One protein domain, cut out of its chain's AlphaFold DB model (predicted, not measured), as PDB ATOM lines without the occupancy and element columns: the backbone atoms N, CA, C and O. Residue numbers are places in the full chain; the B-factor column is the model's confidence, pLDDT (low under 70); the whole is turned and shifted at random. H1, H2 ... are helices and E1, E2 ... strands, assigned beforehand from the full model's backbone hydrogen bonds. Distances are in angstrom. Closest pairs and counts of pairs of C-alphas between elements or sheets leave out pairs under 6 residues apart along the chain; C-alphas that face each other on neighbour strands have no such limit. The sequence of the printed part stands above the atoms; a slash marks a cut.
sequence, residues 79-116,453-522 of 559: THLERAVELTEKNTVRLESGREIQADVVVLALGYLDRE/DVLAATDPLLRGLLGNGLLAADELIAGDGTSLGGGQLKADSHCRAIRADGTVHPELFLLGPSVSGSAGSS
ATOM      1  N   THR A  79     112.005 115.087  96.730       95.00
ATOM      2  CA  THR A  79     112.026 116.282  97.578       95.00
ATOM      3  C   THR A  79     110.646 116.924  97.599       95.00
ATOM      4  O   THR A  79     110.049 117.179  96.551       95.00
ATOM      5  N   HIS A  80     110.157 117.231  98.798       95.56
ATOM      6  CA  HIS A  80     108.920 117.975  99.013       95.56
ATOM      7  C   HIS A  80     109.261 119.321  99.649       95.56
ATOM      8  O   HIS A  80     109.669 119.371 100.806       95.56
ATOM      9  N   LEU A  81     109.110 120.410  98.891       95.88
ATOM     10  CA  LEU A  81     109.313 121.779  99.379       95.88
ATOM     11  C   LEU A  81     108.061 122.275 100.119       95.88
ATOM     12  O   LEU A  81     107.447 123.268  99.742       95.88
ATOM     13  N   GLU A  82     107.649 121.523 101.136       95.62
ATOM     14  CA  GLU A  82     106.444 121.760 101.929       95.62
ATOM     15  C   GLU A  82     106.704 121.407 103.395       95.62
ATOM     16  O   GLU A  82     107.499 120.518 103.709       95.62
ATOM     17  N   ARG A  83     105.998 122.075 104.310       95.94
ATOM     18  CA  ARG A  83     106.098 121.784 105.739       95.94
ATOM     19  C   ARG A  83     105.407 120.459 106.070       95.94
ATOM     20  O   ARG A  83     104.231 120.276 105.757       95.94
ATOM     21  N   ALA A  84     106.109 119.563 106.761       97.56
ATOM     22  CA  ALA A  84     105.490 118.429 107.442       97.56
ATOM     23  C   ALA A  84     104.801 118.916 108.727       97.56
ATOM     24  O   ALA A  84     105.411 119.628 109.522       97.56
ATOM     25  N   VAL A  85     103.533 118.551 108.926       97.81
ATOM     26  CA  VAL A  85     102.696 119.069 110.027       97.81
ATOM     27  C   VAL A  85     102.206 117.990 110.987       97.81
ATOM     28  O   VAL A  85     101.754 118.313 112.081       97.81
ATOM     29  N   GLU A  86     102.289 116.716 110.605       97.94
ATOM     30  CA  GLU A  86     101.910 115.587 111.456       97.94
ATOM     31  C   GLU A  86     102.688 114.326 111.067       97.94
ATOM     32  O   GLU A  86     103.007 114.115 109.896       97.94
ATOM     33  N   LEU A  87     102.959 113.481 112.061       97.75
ATOM     34  CA  LEU A  87     103.486 112.132 111.903       97.75
ATOM     35  C   LEU A  87     102.672 111.189 112.794       97.75
ATOM     36  O   LEU A  87     102.569 111.401 114.005       97.75
ATOM     37  N   THR A  88     102.086 110.158 112.190       94.06
ATOM     38  CA  THR A  88     101.283 109.154 112.905       94.06
ATOM     39  C   THR A  88     102.154 108.031 113.477       94.06
ATOM     40  O   THR A  88     103.278 107.816 113.026       94.06
ATOM     41  N   GLU A  89     101.616 107.231 114.409       90.25
ATOM     42  CA  GLU A  89     102.312 106.044 114.952       90.25
ATOM     43  C   GLU A  89     102.677 105.000 113.884       90.25
ATOM     44  O   GLU A  89     103.530 104.146 114.106       90.25
ATOM     45  N   LYS A  90     102.010 105.044 112.724       91.31
ATOM     46  CA  LYS A  90     102.271 104.157 111.585       91.31
ATOM     47  C   LYS A  90     103.255 104.770 110.590       91.31
ATOM     48  O   LYS A  90     103.290 104.324 109.451       91.31
ATOM     49  N   ASN A  91     104.010 105.795 110.982       94.88
ATOM     50  CA  ASN A  91     104.971 106.502 110.136       94.88
ATOM     51  C   ASN A  91     104.357 107.121 108.863       94.88
ATOM     52  O   ASN A  91     104.989 107.165 107.806       94.88
ATOM     53  N   THR A  92     103.118 107.612 108.951       97.62
ATOM     54  CA  THR A  92     102.520 108.434 107.888       97.62
ATOM     55  C   THR A  92     102.809 109.902 108.175       97.62
ATOM     56  O   THR A  92     102.351 110.428 109.190       97.62
ATOM     57  N   VAL A  93     103.561 110.560 107.293       97.88
ATOM     58  CA  VAL A  93     103.847 111.999 107.346       97.88
ATOM     59  C   VAL A  93     102.769 112.746 106.569       97.88
ATOM     60  O   VAL A  93     102.558 112.464 105.390       97.88
ATOM     61  N   ARG A  94     102.114 113.723 107.198       98.19
ATOM     62  CA  ARG A  94     101.175 114.632 106.531       98.19
ATOM     63  C   ARG A  94     101.840 115.981 106.290       98.19
ATOM     64  O   ARG A  94     102.373 116.589 107.220       98.19
ATOM     65  N   LEU A  95     101.796 116.442 105.047       98.06
ATOM     66  CA  LEU A  95     102.258 117.768 104.641       98.06
ATOM     67  C   LEU A  95     101.143 118.806 104.814       98.06
ATOM     68  O   LEU A  95      99.964 118.459 104.908       98.06
ATOM     69  N   GLU A  96     101.503 120.086 104.827       97.19
ATOM     70  CA  GLU A  96     100.557 121.202 104.964       97.19
ATOM     71  C   GLU A  96      99.478 121.215 103.865       97.19
ATOM     72  O   GLU A  96      98.321 121.537 104.137       97.19
ATOM     73  N   SER A  97      99.807 120.763 102.649       96.94
ATOM     74  CA  SER A  97      98.839 120.578 101.555       96.94
ATOM     75  C   SER A  97      97.793 119.482 101.810       96.94
ATOM     76  O   SER A  97      96.829 119.359 101.053       96.94
ATOM     77  N   GLY A  98      97.981 118.659 102.845       96.75
ATOM     78  CA  GLY A  98      97.193 117.459 103.117       96.75
ATOM     79  C   GLY A  98      97.700 116.206 102.401       96.75
ATOM     80  O   GLY A  98      97.118 115.140 102.584       96.75
ATOM     81  N   ARG A  99      98.779 116.297 101.606       97.50
ATOM     82  CA  ARG A  99      99.447 115.120 101.035       97.50
ATOM     83  C   ARG A  99      99.995 114.234 102.155       97.50
ATOM     84  O   ARG A  99     100.628 114.727 103.085       97.50
ATOM     85  N   GLU A 100      99.801 112.927 102.018       97.88
ATOM     86  CA  GLU A 100     100.329 111.922 102.939       97.88
ATOM     87  C   GLU A 100     101.462 111.122 102.289       97.88
ATOM     88  O   GLU A 100     101.394 110.763 101.109       97.88
ATOM     89  N   ILE A 101     102.507 110.849 103.067       97.69
ATOM     90  CA  ILE A 101     103.676 110.065 102.671       97.69
ATOM     91  C   ILE A 101     103.849 108.950 103.697       97.69
ATOM     92  O   ILE A 101     104.058 109.207 104.879       97.69
ATOM     93  N   GLN A 102     103.759 107.705 103.242       97.56
ATOM     94  CA  GLN A 102     104.014 106.536 104.074       97.56
ATOM     95  C   GLN A 102     105.511 106.213 104.072       97.56
ATOM     96  O   GLN A 102     106.108 106.111 103.001       97.56
ATOM     97  N   ALA A 103     106.095 106.002 105.252       96.31
ATOM     98  CA  ALA A 103     107.491 105.604 105.406       96.31
ATOM     99  C   ALA A 103     107.629 104.356 106.292       96.31
ATOM    100  O   ALA A 103     106.813 104.121 107.179       96.31
ATOM    101  N   ASP A 104     108.680 103.566 106.070       95.75
ATOM    102  CA  ASP A 104     109.065 102.477 106.983       95.75
ATOM    103  C   ASP A 104     109.902 102.999 108.159       95.75
ATOM    104  O   ASP A 104     109.860 102.453 109.255       95.75
ATOM    105  N   VAL A 105     110.686 104.055 107.924       96.81
ATOM    106  CA  VAL A 105     111.581 104.677 108.906       96.81
ATOM    107  C   VAL A 105     111.562 106.189 108.702       96.81
ATOM    108  O   VAL A 105     111.569 106.659 107.565       96.81
ATOM    109  N   VAL A 106     111.565 106.948 109.796       97.62
ATOM    110  CA  VAL A 106     111.529 108.414 109.788       97.62
ATOM    111  C   VAL A 106     112.728 108.976 110.547       97.62
ATOM    112  O   VAL A 106     113.086 108.498 111.624       97.62
ATOM    113  N   VAL A 107     113.340 110.021 109.992       97.50
ATOM    114  CA  VAL A 107     114.408 110.792 110.636       97.50
ATOM    115  C   VAL A 107     113.941 112.237 110.763       97.50
ATOM    116  O   VAL A 107     113.672 112.892 109.759       97.50
ATOM    117  N   LEU A 108     113.850 112.741 111.990       97.06
ATOM    118  CA  LEU A 108     113.556 114.140 112.272       97.06
ATOM    119  C   LEU A 108     114.874 114.901 112.425       97.06
ATOM    120  O   LEU A 108     115.569 114.747 113.427       97.06
ATOM    121  N   ALA A 109     115.197 115.719 111.424       94.88
ATOM    122  CA  ALA A 109     116.362 116.603 111.392       94.88
ATOM    123  C   ALA A 109     115.914 118.076 111.373       94.88
ATOM    124  O   ALA A 109     116.202 118.818 110.440       94.88
ATOM    125  N   LEU A 110     115.149 118.480 112.393       91.44
ATOM    126  CA  LEU A 110     114.384 119.741 112.405       91.44
ATOM    127  C   LEU A 110     115.236 121.005 112.617       91.44
ATOM    128  O   LEU A 110     114.712 122.111 112.570       91.44
ATOM    129  N   GLY A 111     116.540 120.855 112.863       89.31
ATOM    130  CA  GLY A 111     117.435 121.983 113.101       89.31
ATOM    131  C   GLY A 111     117.100 122.742 114.388       89.31
ATOM    132  O   GLY A 111     116.794 122.143 115.423       89.31
ATOM    133  N   TYR A 112     117.221 124.065 114.321       86.44
ATOM    134  CA  TYR A 112     116.834 124.979 115.389       86.44
ATOM    135  C   TYR A 112     115.340 125.295 115.294       86.44
ATOM    136  O   TYR A 112     114.813 125.472 114.202       86.44
ATOM    137  N   LEU A 113     114.667 125.359 116.442       87.19
ATOM    138  CA  LEU A 113     113.215 125.496 116.513       87.19
ATOM    139  C   LEU A 113     112.818 126.849 117.097       87.19
ATOM    140  O   LEU A 113     113.413 127.307 118.079       87.19
ATOM    141  N   ASP A 114     111.774 127.440 116.521       88.38
ATOM    142  CA  ASP A 114     111.066 128.568 117.117       88.38
ATOM    143  C   ASP A 114     110.277 128.130 118.347       88.38
ATOM    144  O   ASP A 114     109.787 126.998 118.429       88.38
ATOM    145  N   ARG A 115     110.107 129.061 119.289       90.12
ATOM    146  CA  ARG A 115     109.336 128.850 120.513       90.12
ATOM    147  C   ARG A 115     108.267 129.909 120.714       90.12
ATOM    148  O   ARG A 115     108.375 131.033 120.229       90.12
ATOM    149  N   GLU A 116     107.255 129.548 121.487       91.19
ATOM    150  CA  GLU A 116     106.295 130.492 122.028       91.19
ATOM    151  C   GLU A 116     107.012 131.550 122.872       91.19
ATOM    152  O   GLU A 116     107.993 131.277 123.577       91.19
ATOM    153  N   ASP A 453     113.908 125.643 123.841       88.94
ATOM    154  CA  ASP A 453     112.881 124.969 124.627       88.94
ATOM    155  C   ASP A 453     111.950 124.185 123.702       88.94
ATOM    156  O   ASP A 453     111.119 124.760 122.996       88.94
ATOM    157  N   VAL A 454     112.121 122.863 123.675       91.94
ATOM    158  CA  VAL A 454     111.353 121.998 122.768       91.94
ATOM    159  C   VAL A 454     109.906 121.805 123.221       91.94
ATOM    160  O   VAL A 454     109.058 121.491 122.390       91.94
ATOM    161  N   LEU A 455     109.604 122.010 124.511       92.19
ATOM    162  CA  LEU A 455     108.232 121.946 125.026       92.19
ATOM    163  C   LEU A 455     107.450 123.214 124.677       92.19
ATOM    164  O   LEU A 455     106.239 123.152 124.475       92.19
ATOM    165  N   ALA A 456     108.142 124.346 124.555       91.94
ATOM    166  CA  ALA A 456     107.574 125.606 124.090       91.94
ATOM    167  C   ALA A 456     107.621 125.773 122.560       91.94
ATOM    168  O   ALA A 456     107.270 126.842 122.064       91.94
ATOM    169  N   ALA A 457     108.056 124.769 121.791       92.62
ATOM    170  CA  ALA A 457     108.212 124.906 120.345       92.62
ATOM    171  C   ALA A 457     106.882 125.224 119.625       92.62
ATOM    172  O   ALA A 457     105.807 124.734 119.991       92.62
ATOM    173  N   THR A 458     106.941 126.033 118.564       92.75
ATOM    174  CA  THR A 458     105.756 126.390 117.751       92.75
ATOM    175  C   THR A 458     105.505 125.424 116.594       92.75
ATOM    176  O   THR A 458     104.470 125.515 115.933       92.75
ATOM    177  N   ASP A 459     106.418 124.483 116.346       94.44
ATOM    178  CA  ASP A 459     106.302 123.547 115.234       94.44
ATOM    179  C   ASP A 459     105.145 122.540 115.430       94.44
ATOM    180  O   ASP A 459     105.129 121.815 116.429       94.44
ATOM    181  N   PRO A 460     104.157 122.470 114.511       95.69
ATOM    182  CA  PRO A 460     102.956 121.662 114.699       95.69
ATOM    183  C   PRO A 460     103.249 120.159 114.689       95.69
ATOM    184  O   PRO A 460     102.623 119.429 115.461       95.69
ATOM    185  N   LEU A 461     104.220 119.709 113.884       96.94
ATOM    186  CA  LEU A 461     104.647 118.312 113.856       96.94
ATOM    187  C   LEU A 461     105.215 117.923 115.221       96.94
ATOM    188  O   LEU A 461     104.771 116.938 115.816       96.94
ATOM    189  N   LEU A 462     106.144 118.720 115.751       95.75
ATOM    190  CA  LEU A 462     106.748 118.449 117.050       95.75
ATOM    191  C   LEU A 462     105.726 118.495 118.193       95.75
ATOM    192  O   LEU A 462     105.689 117.587 119.025       95.75
ATOM    193  N   ARG A 463     104.862 119.515 118.225       95.31
ATOM    194  CA  ARG A 463     103.808 119.633 119.248       95.31
ATOM    195  C   ARG A 463     102.853 118.448 119.220       95.31
ATOM    196  O   ARG A 463     102.491 117.939 120.278       95.31
ATOM    197  N   GLY A 464     102.458 118.004 118.026       96.50
ATOM    198  CA  GLY A 464     101.618 116.822 117.853       96.50
ATOM    199  C   GLY A 464     102.287 115.566 118.409       96.50
ATOM    200  O   GLY A 464     101.663 114.825 119.163       96.50
ATOM    201  N   LEU A 465     103.572 115.377 118.099       96.88
ATOM    202  CA  LEU A 465     104.372 114.234 118.541       96.88
ATOM    203  C   LEU A 465     104.668 114.208 120.051       96.88
ATOM    204  O   LEU A 465     104.748 113.138 120.650       96.88
ATOM    205  N   LEU A 466     104.833 115.367 120.688       95.44
ATOM    206  CA  LEU A 466     104.925 115.453 122.148       95.44
ATOM    207  C   LEU A 466     103.554 115.200 122.790       95.44
ATOM    208  O   LEU A 466     103.439 114.419 123.732       95.44
ATOM    209  N   GLY A 467     102.494 115.810 122.248       95.19
ATOM    210  CA  GLY A 467     101.134 115.697 122.777       95.19
ATOM    211  C   GLY A 467     100.527 114.294 122.677       95.19
ATOM    212  O   GLY A 467      99.715 113.923 123.523       95.19
ATOM    213  N   ASN A 468     100.923 113.500 121.677       94.94
ATOM    214  CA  ASN A 468     100.497 112.104 121.525       94.94
ATOM    215  C   ASN A 468     101.447 111.091 122.196       94.94
ATOM    216  O   ASN A 468     101.169 109.894 122.177       94.94
ATOM    217  N   GLY A 469     102.543 111.554 122.807       95.50
ATOM    218  CA  GLY A 469     103.502 110.718 123.528       95.50
ATOM    219  C   GLY A 469     104.487 109.935 122.653       95.50
ATOM    220  O   GLY A 469     105.239 109.117 123.190       95.50
ATOM    221  N   LEU A 470     104.530 110.179 121.336       96.00
ATOM    222  CA  LEU A 470     105.526 109.577 120.439       96.00
ATOM    223  C   LEU A 470     106.936 110.126 120.658       96.00
ATOM    224  O   LEU A 470     107.909 109.426 120.375       96.00
ATOM    225  N   LEU A 471     107.044 111.343 121.186       96.75
ATOM    226  CA  LEU A 471     108.288 111.947 121.645       96.75
ATOM    227  C   LEU A 471     108.208 112.298 123.129       96.75
ATOM    228  O   LEU A 471     107.141 112.578 123.670       96.75
ATOM    229  N   ALA A 472     109.373 112.329 123.766       95.19
ATOM    230  CA  ALA A 472     109.582 112.871 125.096       95.19
ATOM    231  C   ALA A 472     110.667 113.950 125.062       95.19
ATOM    232  O   ALA A 472     111.574 113.923 124.227       95.19
ATOM    233  N   ALA A 473     110.598 114.868 126.019       93.50
ATOM    234  CA  ALA A 473     111.616 115.879 126.254       93.50
ATOM    235  C   ALA A 473     112.122 115.811 127.699       93.50
ATOM    236  O   ALA A 473     111.518 115.171 128.569       93.50
ATOM    237  N   ASP A 474     113.262 116.446 127.947       86.75
ATOM    238  CA  ASP A 474     113.685 116.783 129.303       86.75
ATOM    239  C   ASP A 474     112.730 117.834 129.886       86.75
ATOM    240  O   ASP A 474     112.484 118.867 129.264       86.75
ATOM    241  N   GLU A 475     112.208 117.577 131.084       86.81
ATOM    242  CA  GLU A 475     111.495 118.570 131.888       86.81
ATOM    243  C   GLU A 475     112.453 119.051 132.969       86.81
ATOM    244  O   GLU A 475     112.849 118.264 133.826       86.81
ATOM    245  N   LEU A 476     112.851 120.319 132.899       87.44
ATOM    246  CA  LEU A 476     113.774 120.907 133.861       87.44
ATOM    247  C   LEU A 476     112.962 121.510 135.009       87.44
ATOM    248  O   LEU A 476     112.035 122.290 134.764       87.44
ATOM    249  N   ILE A 477     113.284 121.150 136.251       89.31
ATOM    250  CA  ILE A 477     112.495 121.531 137.432       89.31
ATOM    251  C   ILE A 477     113.396 122.157 138.504       89.31
ATOM    252  O   ILE A 477     114.409 121.593 138.905       89.31
ATOM    253  N   ALA A 478     113.013 123.332 139.001       89.12
ATOM    254  CA  ALA A 478     113.709 124.006 140.092       89.12
ATOM    255  C   ALA A 478     113.565 123.248 141.424       89.12
ATOM    256  O   ALA A 478     112.658 122.432 141.602       89.12
ATOM    257  N   GLY A 479     114.409 123.571 142.411       85.81
ATOM    258  CA  GLY A 479     114.355 122.925 143.731       85.81
ATOM    259  C   GLY A 479     113.015 123.081 144.470       85.81
ATOM    260  O   GLY A 479     112.707 122.283 145.356       85.81
ATOM    261  N   ASP A 480     112.204 124.075 144.100       89.25
ATOM    262  CA  ASP A 480     110.865 124.322 144.645       89.25
ATOM    263  C   ASP A 480     109.720 123.659 143.847       89.25
ATOM    264  O   ASP A 480     108.553 123.799 144.214       89.25
ATOM    265  N   GLY A 481     110.039 122.913 142.783       87.38
ATOM    266  CA  GLY A 481     109.070 122.250 141.908       87.38
ATOM    267  C   GLY A 481     108.574 123.102 140.736       87.38
ATOM    268  O   GLY A 481     107.754 122.626 139.950       87.38
ATOM    269  N   THR A 482     109.048 124.342 140.588       88.25
ATOM    270  CA  THR A 482     108.687 125.202 139.452       88.25
ATOM    271  C   THR A 482     109.312 124.676 138.161       88.25
ATOM    272  O   THR A 482     110.498 124.355 138.122       88.25
ATOM    273  N   SER A 483     108.532 124.614 137.077       86.69
ATOM    274  CA  SER A 483     109.077 124.283 135.758       86.69
ATOM    275  C   SER A 483     110.037 125.375 135.285       86.69
ATOM    276  O   SER A 483     109.693 126.558 135.262       86.69
ATOM    277  N   LEU A 484     111.226 124.959 134.867       84.75
ATOM    278  CA  LEU A 484     112.236 125.789 134.222       84.75
ATOM    279  C   LEU A 484     112.139 125.714 132.690       84.75
ATOM    280  O   LEU A 484     113.050 126.178 132.010       84.75
ATOM    281  N   GLY A 485     111.065 125.136 132.138       80.50
ATOM    282  CA  GLY A 485     110.868 124.909 130.703       80.50
ATOM    283  C   GLY A 485     111.405 123.563 130.202       80.50
ATOM    284  O   GLY A 485     112.007 122.787 130.950       80.50
ATOM    285  N   GLY A 486     111.160 123.275 128.926       72.88
ATOM    286  CA  GLY A 486     111.598 122.051 128.261       72.88
ATOM    287  C   GLY A 486     113.047 122.127 127.812       72.88
ATOM    288  O   GLY A 486     113.458 123.112 127.214       72.88
ATOM    289  N   GLY A 487     113.828 121.090 128.096       77.31
ATOM    290  CA  GLY A 487     115.203 120.964 127.619       77.31
ATOM    291  C   GLY A 487     115.255 120.485 126.167       77.31
ATOM    292  O   GLY A 487     114.707 121.110 125.262       77.31
ATOM    293  N   GLN A 488     115.937 119.369 125.928       89.25
ATOM    294  CA  GLN A 488     116.088 118.776 124.598       89.25
ATOM    295  C   GLN A 488     115.145 117.578 124.417       89.25
ATOM    296  O   GLN A 488     114.640 117.010 125.389       89.25
ATOM    297  N   LEU A 489     114.918 117.167 123.168       93.88
ATOM    298  CA  LEU A 489     114.228 115.916 122.859       93.88
ATOM    299  C   LEU A 489     115.065 114.726 123.316       93.88
ATOM    300  O   LEU A 489     116.278 114.688 123.104       93.88
ATOM    301  N   LYS A 490     114.410 113.737 123.913       94.31
ATOM    302  CA  LYS A 490     115.066 112.536 124.423       94.31
ATOM    303  C   LYS A 490     115.307 111.542 123.293       94.31
ATOM    304  O   LYS A 490     114.377 111.129 122.596       94.31
ATOM    305  N   ALA A 491     116.557 111.121 123.167       94.88
ATOM    306  CA  ALA A 491     116.972 110.053 122.278       94.88
ATOM    307  C   ALA A 491     117.856 109.051 123.027       94.88
ATOM    308  O   ALA A 491     118.505 109.393 124.016       94.88
ATOM    309  N   ASP A 492     117.871 107.802 122.566       94.19
ATOM    310  CA  ASP A 492     118.841 106.820 123.046       94.19
ATOM    311  C   ASP A 492     120.236 107.063 122.437       94.19
ATOM    312  O   ASP A 492     120.430 107.916 121.569       94.19
ATOM    313  N   SER A 493     121.228 106.264 122.844       91.06
ATOM    314  CA  SER A 493     122.601 106.363 122.325       91.06
ATOM    315  C   SER A 493     122.742 106.087 120.820       91.06
ATOM    316  O   SER A 493     123.813 106.305 120.258       91.06
ATOM    317  N   HIS A 494     121.681 105.617 120.157       93.06
ATOM    318  CA  HIS A 494     121.618 105.368 118.716       93.06
ATOM    319  C   HIS A 494     120.746 106.402 117.992       93.06
ATOM    320  O   HIS A 494     120.335 106.163 116.855       93.06
ATOM    321  N   CYS A 495     120.458 107.535 118.640       95.62
ATOM    322  CA  CYS A 495     119.623 108.615 118.120       95.62
ATOM    323  C   CYS A 495     118.168 108.201 117.847       95.62
ATOM    324  O   CYS A 495     117.486 108.856 117.063       95.62
ATOM    325  N   ARG A 496     117.661 107.124 118.459       96.69
ATOM    326  CA  ARG A 496     116.246 106.742 118.352       96.69
ATOM    327  C   ARG A 496     115.417 107.537 119.342       96.69
ATOM    328  O   ARG A 496     115.819 107.683 120.495       96.69
ATOM    329  N   ALA A 497     114.250 107.999 118.911       97.31
ATOM    330  CA  ALA A 497     113.326 108.735 119.760       97.31
ATOM    331  C   ALA A 497     112.931 107.929 121.004       97.31
ATOM    332  O   ALA A 497     112.660 106.729 120.918       97.31
ATOM    333  N   ILE A 498     112.859 108.598 122.151       97.31
ATOM    334  CA  ILE A 498     112.264 108.053 123.373       97.31
ATOM    335  C   ILE A 498     110.835 108.594 123.479       97.31
ATOM    336  O   ILE A 498     110.615 109.795 123.338       97.31
ATOM    337  N   ARG A 499     109.873 107.700 123.713       96.75
ATOM    338  CA  ARG A 499     108.458 108.025 123.927       96.75
ATOM    339  C   ARG A 499     108.210 108.537 125.341       96.75
ATOM    340  O   ARG A 499     109.021 108.322 126.242       96.75
ATOM    341  N   ALA A 500     107.048 109.147 125.561       95.62
ATOM    342  CA  ALA A 500     106.635 109.627 126.883       95.62
ATOM    343  C   ALA A 500     106.565 108.509 127.946       95.62
ATOM    344  O   ALA A 500     106.785 108.768 129.126       95.62
ATOM    345  N   ASP A 501     106.321 107.259 127.537       95.69
ATOM    346  CA  ASP A 501     106.326 106.081 128.418       95.69
ATOM    347  C   ASP A 501     107.737 105.521 128.713       95.69
ATOM    348  O   ASP A 501     107.876 104.510 129.403       95.69
ATOM    349  N   GLY A 502     108.787 106.164 128.190       95.81
ATOM    350  CA  GLY A 502     110.184 105.756 128.339       95.81
ATOM    351  C   GLY A 502     110.633 104.662 127.368       95.81
ATOM    352  O   GLY A 502     111.806 104.280 127.382       95.81
ATOM    353  N   THR A 503     109.750 104.150 126.506       97.31
ATOM    354  CA  THR A 503     110.127 103.160 125.491       97.31
ATOM    355  C   THR A 503     110.830 103.814 124.307       97.31
ATOM    356  O   THR A 503     110.563 104.955 123.933       97.31
ATOM    357  N   VAL A 504     111.733 103.070 123.670       97.44
ATOM    358  CA  VAL A 504     112.452 103.547 122.483       97.44
ATOM    359  C   VAL A 504     111.629 103.277 121.222       97.44
ATOM    360  O   VAL A 504     111.076 102.185 121.042       97.44
ATOM    361  N   HIS A 505     111.552 104.253 120.321       95.12
ATOM    362  CA  HIS A 505     110.925 104.092 119.016       95.12
ATOM    363  C   HIS A 505     111.814 103.245 118.093       95.12
ATOM    364  O   HIS A 505     112.998 103.548 117.938       95.12
ATOM    365  N   PRO A 506     111.300 102.170 117.466       93.00
ATOM    366  CA  PRO A 506     112.130 101.304 116.628       93.00
ATOM    367  C   PRO A 506     112.530 101.967 115.301       93.00
ATOM    368  O   PRO A 506     113.595 101.662 114.770       93.00
ATOM    369  N   GLU A 507     111.688 102.874 114.800       95.69
ATOM    370  CA  GLU A 507     111.724 103.395 113.423       95.69
ATOM    371  C   GLU A 507     111.751 104.933 113.339       95.69
ATOM    372  O   GLU A 507     111.617 105.491 112.257       95.69
ATOM    373  N   LEU A 508     111.912 105.634 114.469       97.25
ATOM    374  CA  LEU A 508     111.935 107.100 114.514       97.25
ATOM    375  C   LEU A 508     113.257 107.550 115.114       97.25
ATOM    376  O   LEU A 508     113.580 107.192 116.248       97.25
ATOM    377  N   PHE A 509     114.007 108.329 114.347       97.62
ATOM    378  CA  PHE A 509     115.321 108.835 114.716       97.62
ATOM    379  C   PHE A 509     115.292 110.355 114.830       97.62
ATOM    380  O   PHE A 509     114.578 111.024 114.087       97.62
ATOM    381  N   LEU A 510     116.077 110.894 115.757       96.75
ATOM    382  CA  LEU A 510     116.157 112.315 116.068       96.75
ATOM    383  C   LEU A 510     117.590 112.798 115.865       96.75
ATOM    384  O   LEU A 510     118.516 112.253 116.461       96.75
ATOM    385  N   LEU A 511     117.771 113.835 115.052       94.56
ATOM    386  CA  LEU A 511     119.058 114.486 114.811       94.56
ATOM    387  C   LEU A 511     118.901 116.004 114.904       94.56
ATOM    388  O   LEU A 511     117.886 116.563 114.496       94.56
ATOM    389  N   GLY A 512     119.934 116.688 115.394       91.12
ATOM    390  CA  GLY A 512     119.987 118.147 115.403       91.12
ATOM    391  C   GLY A 512     120.195 118.754 116.793       91.12
ATOM    392  O   GLY A 512     120.213 118.044 117.797       91.12
ATOM    393  N   PRO A 513     120.361 120.084 116.867       88.19
ATOM    394  CA  PRO A 513     120.745 120.786 118.095       88.19
ATOM    395  C   PRO A 513     119.698 120.683 119.219       88.19
ATOM    396  O   PRO A 513     120.042 120.774 120.398       88.19
ATOM    397  N   SER A 514     118.433 120.439 118.872       89.69
ATOM    398  CA  SER A 514     117.328 120.268 119.822       89.69
ATOM    399  C   SER A 514     117.231 118.861 120.430       89.69
ATOM    400  O   SER A 514     116.285 118.591 121.165       89.69
ATOM    401  N   VAL A 515     118.166 117.952 120.133       90.94
ATOM    402  CA  VAL A 515     118.131 116.543 120.566       90.94
ATOM    403  C   VAL A 515     119.250 116.260 121.568       90.94
ATOM    404  O   VAL A 515     120.418 116.560 121.315       90.94
ATOM    405  N   SER A 516     118.899 115.648 122.698       86.56
ATOM    406  CA  SER A 516     119.840 115.282 123.756       86.56
ATOM    407  C   SER A 516     120.870 114.278 123.233       86.56
ATOM    408  O   SER A 516     120.519 113.287 122.593       86.56
ATOM    409  N   GLY A 517     122.156 114.565 123.452       79.38
ATOM    410  CA  GLY A 517     123.265 113.740 122.959       79.38
ATOM    411  C   GLY A 517     123.510 113.797 121.443       79.38
ATOM    412  O   GLY A 517     124.397 113.098 120.945       79.38
ATOM    413  N   SER A 518     122.774 114.616 120.682       85.06
ATOM    414  CA  SER A 518     123.065 114.797 119.257       85.06
ATOM    415  C   SER A 518     124.304 115.667 119.047       85.06
ATOM    416  O   SER A 518     124.520 116.663 119.735       85.06
ATOM    417  N   ALA A 519     125.098 115.325 118.033       82.06
ATOM    418  CA  ALA A 519     126.231 116.133 117.596       82.06
ATOM    419  C   ALA A 519     125.798 117.391 116.814       82.06
ATOM    420  O   ALA A 519     126.654 118.186 116.424       82.06
ATOM    421  N   GLY A 520     124.490 117.590 116.592       67.06
ATOM    422  CA  GLY A 520     123.928 118.652 115.751       67.06
ATOM    423  C   GLY A 520     124.204 120.088 116.209       67.06
ATOM    424  O   GLY A 520     124.016 121.010 115.424       67.06
ATOM    425  N   SER A 521     124.684 120.299 117.437       67.31
ATOM    426  CA  SER A 521     125.124 121.608 117.941       67.31
ATOM    427  C   SER A 521     126.585 121.956 117.606       67.31
ATOM    428  O   SER A 521     127.004 123.089 117.834       67.31
ATOM    429  N   SER A 522     127.366 121.021 117.048       67.56
ATOM    430  CA  SER A 522     128.824 121.169 116.854       67.56
ATOM    431  C   SER A 522     129.235 122.090 115.692       67.56
ATOM    432  O   SER A 522     130.428 122.289 115.471       67.56
TER     433      SER A 522
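Overview. This is residues 79 to 116 and 453 to 522 of the 559 residues of the protein "NAD_binding_9 domain-containing protein" of Kribbella italica (UniProt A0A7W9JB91). Three small sheets with one short helix make an elongated body: the meander E1 E2 E3, each strand the antiparallel neighbour of the one before, is at one end, and the two-stranded hairpin E5 and E6 reaches to the other. Between these ends lie H1, beside edge strand E1, and the small mixed sheet E4, E8, E7. The printed part has 108 residues, in the order E1 E2 E3 E4 H1 E5 E6 E7 E8; it is mostly strand, with under half of its residues in named elements. It is compact, with a radius of gyration of the C-alphas of 13.9 A, and spans 46 by 29 by 29 A.

Along the chain. E1, residues 84 to 87, begins at C-alpha (105.490, 118.429, 107.442); E2 is 92 to 95 and E3 is 100 to 102. E4 is 106 to 108, E7 496 to 498, and E8 504 to 510, 11.5 A long, ending at C-alpha (116.157, 112.315, 116.068). H1, residues 460 to 467, is 10.2 A long. E5, 473 to 477, measures 12.6 A and E6, 483 to 489, 16.2 A.

Arrangement. In the hairpin E1 and E2, N 85 and O 94 are 2.8 A apart; in the hairpin E2 and E3, N 93 and O 101 are 2.8 A apart. H1 stands at this sheet's level, 0.3 A in height; the closest C-alphas of E1 and H1, Val 85 and Leu 461, are 4.4 A apart. Every O i to N i+4 pair of H1 is within hydrogen-bond range. E4 and E8 are parallel, with N 108 and O 509 at 2.8 A; E7 and E8 form a hairpin, with N 497 and O 508 at 2.9 A. In the hairpin E5 and E6, N 484 and O 476 are 2.8 A apart. E1 and E8 are apart.

Size, cuts and confidence. The C-alphas farthest apart, Thr 79 and Asp 480, are 47.8 A apart. Residues 117 to 452 are not printed; C-alphas 116 and 453 are 9.0 A apart across the cut. Of the links printed whole, none is long. Residues 520 to 522 have pLDDT under 70.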